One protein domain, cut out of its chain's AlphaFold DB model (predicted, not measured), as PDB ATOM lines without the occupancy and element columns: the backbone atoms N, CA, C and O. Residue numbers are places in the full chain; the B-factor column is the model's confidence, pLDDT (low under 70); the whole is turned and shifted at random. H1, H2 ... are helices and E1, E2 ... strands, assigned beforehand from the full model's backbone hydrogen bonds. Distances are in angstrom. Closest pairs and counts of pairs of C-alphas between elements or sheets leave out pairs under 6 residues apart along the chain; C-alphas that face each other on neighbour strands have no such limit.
ATOM      1  N   ALA A 151      27.112  -1.451   2.096       75.50
ATOM      2  CA  ALA A 151      28.187  -2.335   2.549       75.50
ATOM      3  C   ALA A 151      29.180  -2.752   1.441       75.50
ATOM      4  O   ALA A 151      30.237  -3.300   1.744       75.50
ATOM      5  N   GLN A 152      28.871  -2.503   0.164       80.31
ATOM      6  CA  GLN A 152      29.699  -2.911  -0.978       80.31
ATOM      7  C   GLN A 152      30.635  -1.807  -1.484       80.31
ATOM      8  O   GLN A 152      31.300  -2.006  -2.503       80.31
ATOM      9  N   VAL A 153      30.726  -0.653  -0.809       81.62
ATOM     10  CA  VAL A 153      31.585   0.456  -1.264       81.62
ATOM     11  C   VAL A 153      33.038   0.008  -1.411       81.62
ATOM     12  O   VAL A 153      33.597   0.152  -2.493       81.62
ATOM     13  N   LEU A 154      33.627  -0.622  -0.389       82.12
ATOM     14  CA  LEU A 154      35.023  -1.079  -0.452       82.12
ATOM     15  C   LEU A 154      35.251  -2.127  -1.552       82.12
ATOM     16  O   LEU A 154      36.257  -2.078  -2.250       82.12
ATOM     17  N   TYR A 155      34.291  -3.035  -1.754       85.56
ATOM     18  CA  TYR A 155      34.338  -4.003  -2.853       85.56
ATOM     19  C   TYR A 155      34.295  -3.316  -4.224       85.56
ATOM     20  O   TYR A 155      35.025  -3.691  -5.138       85.56
ATOM     21  N   THR A 156      33.465  -2.281  -4.364       85.94
ATOM     22  CA  THR A 156      33.359  -1.504  -5.604       85.94
ATOM     23  C   THR A 156      34.662  -0.759  -5.890       85.94
ATOM     24  O   THR A 156      35.128  -0.770  -7.025       85.94
ATOM     25  N   VAL A 157      35.282  -0.159  -4.870       85.38
ATOM     26  CA  VAL A 157      36.594   0.500  -4.989       85.38
ATOM     27  C   VAL A 157      37.663  -0.484  -5.457       85.38
ATOM     28  O   VAL A 157      38.403  -0.188  -6.393       85.38
ATOM     29  N   GLU A 158      37.699  -1.673  -4.861       87.69
ATOM     30  CA  GLU A 158      38.623  -2.736  -5.251       87.69
ATOM     31  C   GLU A 158      38.409  -3.174  -6.710       87.69
ATOM     32  O   GLU A 158      39.356  -3.243  -7.494       87.69
ATOM     33  N   LEU A 159      37.154  -3.389  -7.117       90.00
ATOM     34  CA  LEU A 159      36.811  -3.750  -8.493       90.00
ATOM     35  C   LEU A 159      37.247  -2.671  -9.500       90.00
ATOM     36  O   LEU A 159      37.773  -2.999 -10.565       90.00
ATOM     37  N   LEU A 160      37.047  -1.393  -9.163       88.75
ATOM     38  CA  LEU A 160      37.476  -0.263  -9.988       88.75
ATOM     39  C   LEU A 160      39.000  -0.225 -10.136       88.75
ATOM     40  O   LEU A 160      39.495  -0.081 -11.253       88.75
ATOM     41  N   ASN A 161      39.742  -0.407  -9.042       88.56
ATOM     42  CA  ASN A 161      41.205  -0.434  -9.071       88.56
ATOM     43  C   ASN A 161      41.731  -1.581  -9.946       88.56
ATOM     44  O   ASN A 161      42.602  -1.364 -10.788       88.56
ATOM     45  N   GLN A 162      41.147  -2.776  -9.834       91.62
ATOM     46  CA  GLN A 162      41.515  -3.908 -10.687       91.62
ATOM     47  C   GLN A 162      41.197  -3.667 -12.165       91.62
ATOM     48  O   GLN A 162      41.935  -4.127 -13.041       91.62
ATOM     49  N   ALA A 163      40.090  -2.984 -12.466       91.94
ATOM     50  CA  ALA A 163      39.744  -2.632 -13.837       91.94
ATOM     51  C   ALA A 163      40.751  -1.639 -14.434       91.94
ATOM     52  O   ALA A 163      41.178  -1.839 -15.570       91.94
ATOM     53  N   ILE A 164      41.187  -0.640 -13.658       91.25
ATOM     54  CA  ILE A 164      42.235   0.314 -14.052       91.25
ATOM     55  C   ILE A 164      43.550  -0.419 -14.337       91.25
ATOM     56  O   ILE A 164      44.112  -0.287 -15.424       91.25
ATOM     57  N   GLU A 165      44.012  -1.249 -13.399       93.19
ATOM     58  CA  GLU A 165      45.273  -1.990 -13.523       93.19
ATOM     59  C   GLU A 165      45.277  -2.904 -14.758       93.19
ATOM     60  O   GLU A 165      46.228  -2.930 -15.540       93.19
ATOM     61  N   LYS A 166      44.166  -3.615 -14.980       94.81
ATOM     62  CA  LYS A 166      43.998  -4.533 -16.115       94.81
ATOM     63  C   LYS A 166      43.575  -3.827 -17.404       94.81
ATOM     64  O   LYS A 166      43.341  -4.514 -18.399       94.81
ATOM     65  N   LYS A 167      43.450  -2.493 -17.396       92.50
ATOM     66  CA  LYS A 167      42.981  -1.668 -18.522       92.50
ATOM     67  C   LYS A 167      41.667  -2.183 -19.122       92.50
ATOM     68  O   LYS A 167      41.514  -2.278 -20.340       92.50
ATOM     69  N   LYS A 168      40.727  -2.575 -18.259       93.06
ATOM     70  CA  LYS A 168      39.414  -3.100 -18.646       93.06
ATOM     71  C   LYS A 168      38.346  -2.021 -18.559       93.06
ATOM     72  O   LYS A 168      38.325  -1.224 -17.625       93.06
ATOM     73  N   GLN A 169      37.423  -2.056 -19.516       92.12
ATOM     74  CA  GLN A 169      36.219  -1.237 -19.470       92.12
ATOM     75  C   GLN A 169      35.329  -1.676 -18.310       92.12
ATOM     76  O   GLN A 169      35.257  -2.865 -17.987       92.12
ATOM     77  N   ILE A 170      34.629  -0.716 -17.717       91.12
ATOM     78  CA  ILE A 170      33.623  -0.978 -16.689       91.12
ATOM     79  C   ILE A 170      32.251  -0.543 -17.175       91.12
ATOM     80  O   ILE A 170      32.124   0.391 -17.970       91.12
ATOM     81  N   GLU A 171      31.231  -1.207 -16.645       91.75
ATOM     82  CA  GLU A 171      29.833  -0.889 -16.886       91.75
ATOM     83  C   GLU A 171      29.108  -0.710 -15.543       91.75
ATOM     84  O   GLU A 171      29.202  -1.577 -14.674       91.75
ATOM     85  N   PHE A 172      28.394   0.403 -15.351       88.31
ATOM     86  CA  PHE A 172      27.660   0.668 -14.107       88.31
ATOM     87  C   PHE A 172      26.406   1.530 -14.313       88.31
ATOM     88  O   PHE A 172      26.258   2.220 -15.322       88.31
ATOM     89  N   LEU A 173      25.497   1.507 -13.334       87.69
ATOM     90  CA  LEU A 173      24.345   2.409 -13.253       87.69
ATOM     91  C   LEU A 173      24.646   3.523 -12.254       87.69
ATOM     92  O   LEU A 173      25.066   3.257 -11.129       87.69
ATOM     93  N   TYR A 174      24.422   4.772 -12.660       83.75
ATOM     94  CA  TYR A 174      24.473   5.900 -11.737       83.75
ATOM     95  C   TYR A 174      23.087   6.094 -11.139       83.75
ATOM     96  O   TYR A 174      22.132   6.277 -11.891       83.75
ATOM     97  N   CYS A 175      22.977   6.061  -9.815       83.38
ATOM     98  CA  CYS A 175      21.696   6.196  -9.134       83.38
ATOM     99  C   CYS A 175      21.615   7.504  -8.336       83.38
ATOM    100  O   CYS A 175      22.621   8.018  -7.848       83.38
ATOM    101  N   GLU A 176      20.404   8.025  -8.190       83.69
ATOM    102  CA  GLU A 176      20.074   9.207  -7.402       83.69
ATOM    103  C   GLU A 176      18.896   8.920  -6.470       83.69
ATOM    104  O   GLU A 176      18.103   8.010  -6.708       83.69
ATOM    105  N   TYR A 177      18.808   9.665  -5.369       81.25
ATOM    106  CA  TYR A 177      17.680   9.530  -4.456       81.25
ATOM    107  C   TYR A 177      16.458  10.241  -5.031       81.25
ATOM    108  O   TYR A 177      16.505  11.444  -5.293       81.25
ATOM    109  N   GLY A 178      15.367   9.497  -5.199       83.94
ATOM    110  CA  GLY A 178      14.069  10.050  -5.566       83.94
ATOM    111  C   GLY A 178      13.422  10.816  -4.412       83.94
ATOM    112  O   GLY A 178      13.888  10.801  -3.269       83.94
ATOM    113  N   THR A 179      12.290  11.460  -4.691       87.44
ATOM    114  CA  THR A 179      11.466  12.129  -3.665       87.44
ATOM    115  C   THR A 179      10.914  11.152  -2.619       87.44
ATOM    116  O   THR A 179      10.569  11.558  -1.511       87.44
ATOM    117  N   ASP A 180      10.893   9.859  -2.943       90.06
ATOM    118  CA  ASP A 180      10.553   8.741  -2.061       90.06
ATOM    119  C   ASP A 180      11.705   8.302  -1.137       90.06
ATOM    120  O   ASP A 180      11.545   7.350  -0.372       90.06
ATOM    121  N   LYS A 181      12.858   8.985  -1.200       80.25
ATOM    122  CA  LYS A 181      14.100   8.646  -0.486       80.25
ATOM    123  C   LYS A 181      14.650   7.257  -0.831       80.25
ATOM    124  O   LYS A 181      15.433   6.705  -0.058       80.25
ATOM    125  N   LYS A 182      14.298   6.699  -1.993       83.88
ATOM    126  CA  LYS A 182      14.885   5.454  -2.509       83.88
ATOM    127  C   LYS A 182      15.856   5.743  -3.643       83.88
ATOM    128  O   LYS A 182      15.789   6.786  -4.289       83.88
ATOM    129  N   LEU A 183      16.782   4.814  -3.854       82.31
ATOM    130  CA  LEU A 183      17.788   4.908  -4.901       82.31
ATOM    131  C   LEU A 183      17.170   4.493  -6.246       82.31
ATOM    132  O   LEU A 183      16.741   3.350  -6.395       82.31
ATOM    133  N   HIS A 184      17.162   5.397  -7.223       86.38
ATOM    134  CA  HIS A 184      16.672   5.151  -8.582       86.38
ATOM    135  C   HIS A 184      17.787   5.377  -9.602       86.38
ATOM    136  O   HIS A 184      18.578   6.305  -9.428       86.38
ATOM    137  N   PRO A 185      17.886   4.577 -10.677       86.75
ATOM    138  CA  PRO A 185      18.816   4.860 -11.763       86.75
ATOM    139  C   PRO A 185      18.521   6.228 -12.385       86.75
ATOM    140  O   PRO A 185      17.400   6.495 -12.809       86.75
ATOM    141  N   LYS A 186      19.543   7.081 -12.491       85.88
ATOM    142  CA  LYS A 186      19.455   8.408 -13.120       85.88
ATOM    143  C   LYS A 186      19.107   8.319 -14.609       85.88
ATOM    144  O   LYS A 186      18.497   9.218 -15.177       85.88
ATOM    145  N   LYS A 187      19.528   7.232 -15.249       86.69
ATOM    146  CA  LYS A 187      19.132   6.847 -16.603       86.69
ATOM    147  C   LYS A 187      18.974   5.329 -16.661       86.69
ATOM    148  O   LYS A 187      19.589   4.615 -15.869       86.69
ATOM    149  N   THR A 188      18.162   4.851 -17.598       83.00
ATOM    150  CA  THR A 188      17.920   3.415 -17.804       83.00
ATOM    151  C   THR A 188      19.136   2.719 -18.412       83.00
ATOM    152  O   THR A 188      19.437   1.579 -18.064       83.00
ATOM    153  N   ASP A 189      19.858   3.421 -19.287       88.25
ATOM    154  CA  ASP A 189      21.056   2.889 -19.926       88.25
ATOM    155  C   ASP A 189      22.227   2.813 -18.951       88.25
ATOM    156  O   ASP A 189      22.394   3.632 -18.046       88.25
ATOM    157  N   LYS A 190      23.119   1.860 -19.180       89.25
ATOM    158  CA  LYS A 190      24.335   1.757 -18.384       89.25
ATOM    159  C   LYS A 190      25.394   2.745 -18.878       89.25
ATOM    160  O   LYS A 190      25.384   3.214 -20.018       89.25
ATOM    161  N   TYR A 191      26.286   3.143 -17.986       87.31
ATOM    162  CA  TYR A 191      27.479   3.908 -18.327       87.31
ATOM    163  C   TYR A 191      28.601   2.925 -18.626       87.31
ATOM    164  O   TYR A 191      28.859   2.055 -17.803       87.31
ATOM    165  N   ILE A 192      29.258   3.082 -19.776       90.69
ATOM    166  CA  ILE A 192      30.438   2.306 -20.163       90.69
ATOM    167  C   ILE A 192      31.606   3.276 -20.250       90.69
ATOM    168  O   ILE A 192      31.531   4.249 -21.001       90.69
ATOM    169  N   ILE A 193      32.659   3.038 -19.468       88.62
ATOM    170  CA  ILE A 193      33.826   3.925 -19.421       88.62
ATOM    171  C   ILE A 193      35.140   3.139 -19.387       88.62
ATOM    172  O   ILE A 193      35.176   1.980 -18.963       88.62
ATOM    173  N   ASN A 194      36.224   3.808 -19.784       88.81
ATOM    174  CA  ASN A 194      37.601   3.368 -19.563       88.81
ATOM    175  C   ASN A 194      38.118   4.080 -18.307       88.81
ATOM    176  O   ASN A 194      38.385   5.276 -18.387       88.81
ATOM    177  N   PRO A 195      38.210   3.421 -17.143       86.44
ATOM    178  CA  PRO A 195      38.671   4.097 -15.939       86.44
ATOM    179  C   PRO A 195      40.197   4.281 -15.988       86.44
ATOM    180  O   PRO A 195      40.924   3.318 -16.239       86.44
ATOM    181  N   TYR A 196      40.687   5.497 -15.724       79.00
ATOM    182  CA  TYR A 196      42.130   5.792 -15.676       79.00
ATOM    183  C   TYR A 196      42.663   5.923 -14.249       79.00
ATOM    184  O   TYR A 196      43.722   5.388 -13.930       79.00
ATOM    185  N   TYR A 197      41.937   6.625 -13.381       74.19
ATOM    186  CA  TYR A 197      42.247   6.763 -11.957       74.19
ATOM    187  C   TYR A 197      40.970   7.089 -11.170       74.19
ATOM    188  O   TYR A 197      39.991   7.592 -11.732       74.19
ATOM    189  N   THR A 198      40.961   6.792  -9.867       73.88
ATOM    190  CA  THR A 198      39.867   7.182  -8.964       73.88
ATOM    191  C   THR A 198      40.311   8.328  -8.061       73.88
ATOM    192  O   THR A 198      41.443   8.345  -7.584       73.88
ATOM    193  N   VAL A 199      39.428   9.306  -7.833       68.00
ATOM    194  CA  VAL A 199      39.665  10.410  -6.887       68.00
ATOM    195  C   VAL A 199      38.525  10.472  -5.894       68.00
ATOM    196  O   VAL A 199      37.359  10.363  -6.275       68.00
ATOM    197  N   THR A 200      38.872  10.706  -4.632       63.09
ATOM    198  CA  THR A 200      37.921  10.994  -3.562       63.09
ATOM    199  C   THR A 200      37.864  12.505  -3.351       63.09
ATOM    200  O   THR A 200      38.818  13.098  -2.857       63.09
ATOM    201  N   ALA A 201      36.756  13.146  -3.732       52.06
ATOM    202  CA  ALA A 201      36.553  14.589  -3.569       52.06
ATOM    203  C   ALA A 201      35.250  14.857  -2.813       52.06
ATOM    204  O   ALA A 201      34.201  14.303  -3.150       52.06
ATOM    205  N   ASN A 202      35.317  15.664  -1.747       53.94
ATOM    206  CA  ASN A 202      34.229  15.808  -0.763       53.94
ATOM    207  C   ASN A 202      33.733  14.448  -0.249       53.94
ATOM    208  O   ASN A 202      32.568  14.287   0.112       53.94
ATOM    209  N   GLY A 203      34.633  13.464  -0.294       52.75
ATOM    210  CA  GLY A 203      34.417  12.068   0.009       52.75
ATOM    211  C   GLY A 203      33.678  11.226  -1.051       52.75
ATOM    212  O   GLY A 203      33.623  10.014  -0.912       52.75
ATOM    213  N   ARG A 204      33.159  11.791  -2.149       54.66
ATOM    214  CA  ARG A 204      32.629  10.970  -3.252       54.66
ATOM    215  C   ARG A 204      33.787  10.437  -4.089       54.66
ATOM    216  O   ARG A 204      34.599  11.230  -4.564       54.66
ATOM    217  N   GLN A 205      33.826   9.125  -4.302       54.34
ATOM    218  CA  GLN A 205      34.802   8.505  -5.194       54.34
ATOM    219  C   GLN A 205      34.246   8.455  -6.617       54.34
ATOM    220  O   GLN A 205      33.182   7.876  -6.848       54.34
ATOM    221  N   GLN A 206      34.933   9.099  -7.561       56.19
ATOM    222  CA  GLN A 206      34.543   9.105  -8.972       56.19
ATOM    223  C   GLN A 206      35.711   8.647  -9.858       56.19
ATOM    224  O   GLN A 206      36.840   9.110  -9.657       56.19
ATOM    225  N   PRO A 207      35.472   7.733 -10.817       56.94
ATOM    226  CA  PRO A 207      36.440   7.438 -11.865       56.94
ATOM    227  C   PRO A 207      36.489   8.613 -12.850       56.94
ATOM    228  O   PRO A 207      35.449   9.044 -13.351       56.94
ATOM    229  N   TRP A 208      37.685   9.140 -13.115       51.59
ATOM    230  CA  TRP A 208      37.879  10.148 -14.159       51.59
ATOM    231  C   TRP A 208      37.980   9.481 -15.537       51.59
ATOM    232  O   TRP A 208      38.570   8.403 -15.671       51.59
ATOM    233  N   LEU A 209      37.341  10.128 -16.520       46.81
ATOM    234  CA  LEU A 209      37.303   9.758 -17.939       46.81
ATOM    235  C   LEU A 209      38.580  10.151 -18.678       46.81
ATOM    236  O   LEU A 209      39.183  11.179 -18.302       46.81
TER     237      LEU A 209
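Overview. This is residues 151 to 209 of the 209 residues of an uncharacterized protein of Ruminococcus sp. AM47-2BH (UniProt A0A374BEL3). A hairpin of two strands, E5 and E6, lies side by side with the single helix H1, and a narrow, broken two-stranded ribbon reaches away from them, with E1 and E4 at its near part and the hairpin E2 and E3 at its far end. The printed part has 59 residues, with one named helix and six named strands in the order H1 E1 E2 E3 E4 E5 E6; the class is mixed, helices and strands. The three sheets have two strands each, E1 - E4, E2 - E3 and E5 - E6, all antiparallel. The whole is only just loose, close to compact, with a radius of gyration of the C-alphas of 12.6 A, and spans 38 by 25 by 19 A, only just elongated.

Along the chain. E5 is residues 197 to 201, 12.8 A long, and E6 is residues 204 to 208, 12.1 A long, ending at C-alpha 208 (37.879, 10.148, -14.159). H1, residues 153 to 165, is 18.5 A long and begins at C-alpha 153 (31.585, 0.456, -1.264). The short strands are E1, residues 170 to 172, E2, 175 to 177, E3, 183 to 185, and E4, 191 to 193.

Arrangement. In the hairpin E5 and E6, at 148 degrees, N 204 and O 201 are 2.9 A apart. The closest C-alphas of H1 and E5, Ile 164 and Tyr 197, are 6.8 A apart. Every O i to N i+4 pair of H1 is within hydrogen-bond range. E1 and E4 are antiparallel at 160 degrees, with N 191 and O 172 2.8 A apart. E1 runs on into E2 across a break of 2 residues, at 28 degrees. In the hairpin E2 and E3, at 138 degrees, N 176 and O 184 are 2.8 A apart. H1 and E2 are apart.

Size, cuts and confidence. The two C-alphas farthest apart, Lys 166 and Asp 180, are 38.6 A apart. The printed part has no cut, and its six links are tight. The mean pLDDT of the printed part is 80.6; residues 199 to 209 are under 70.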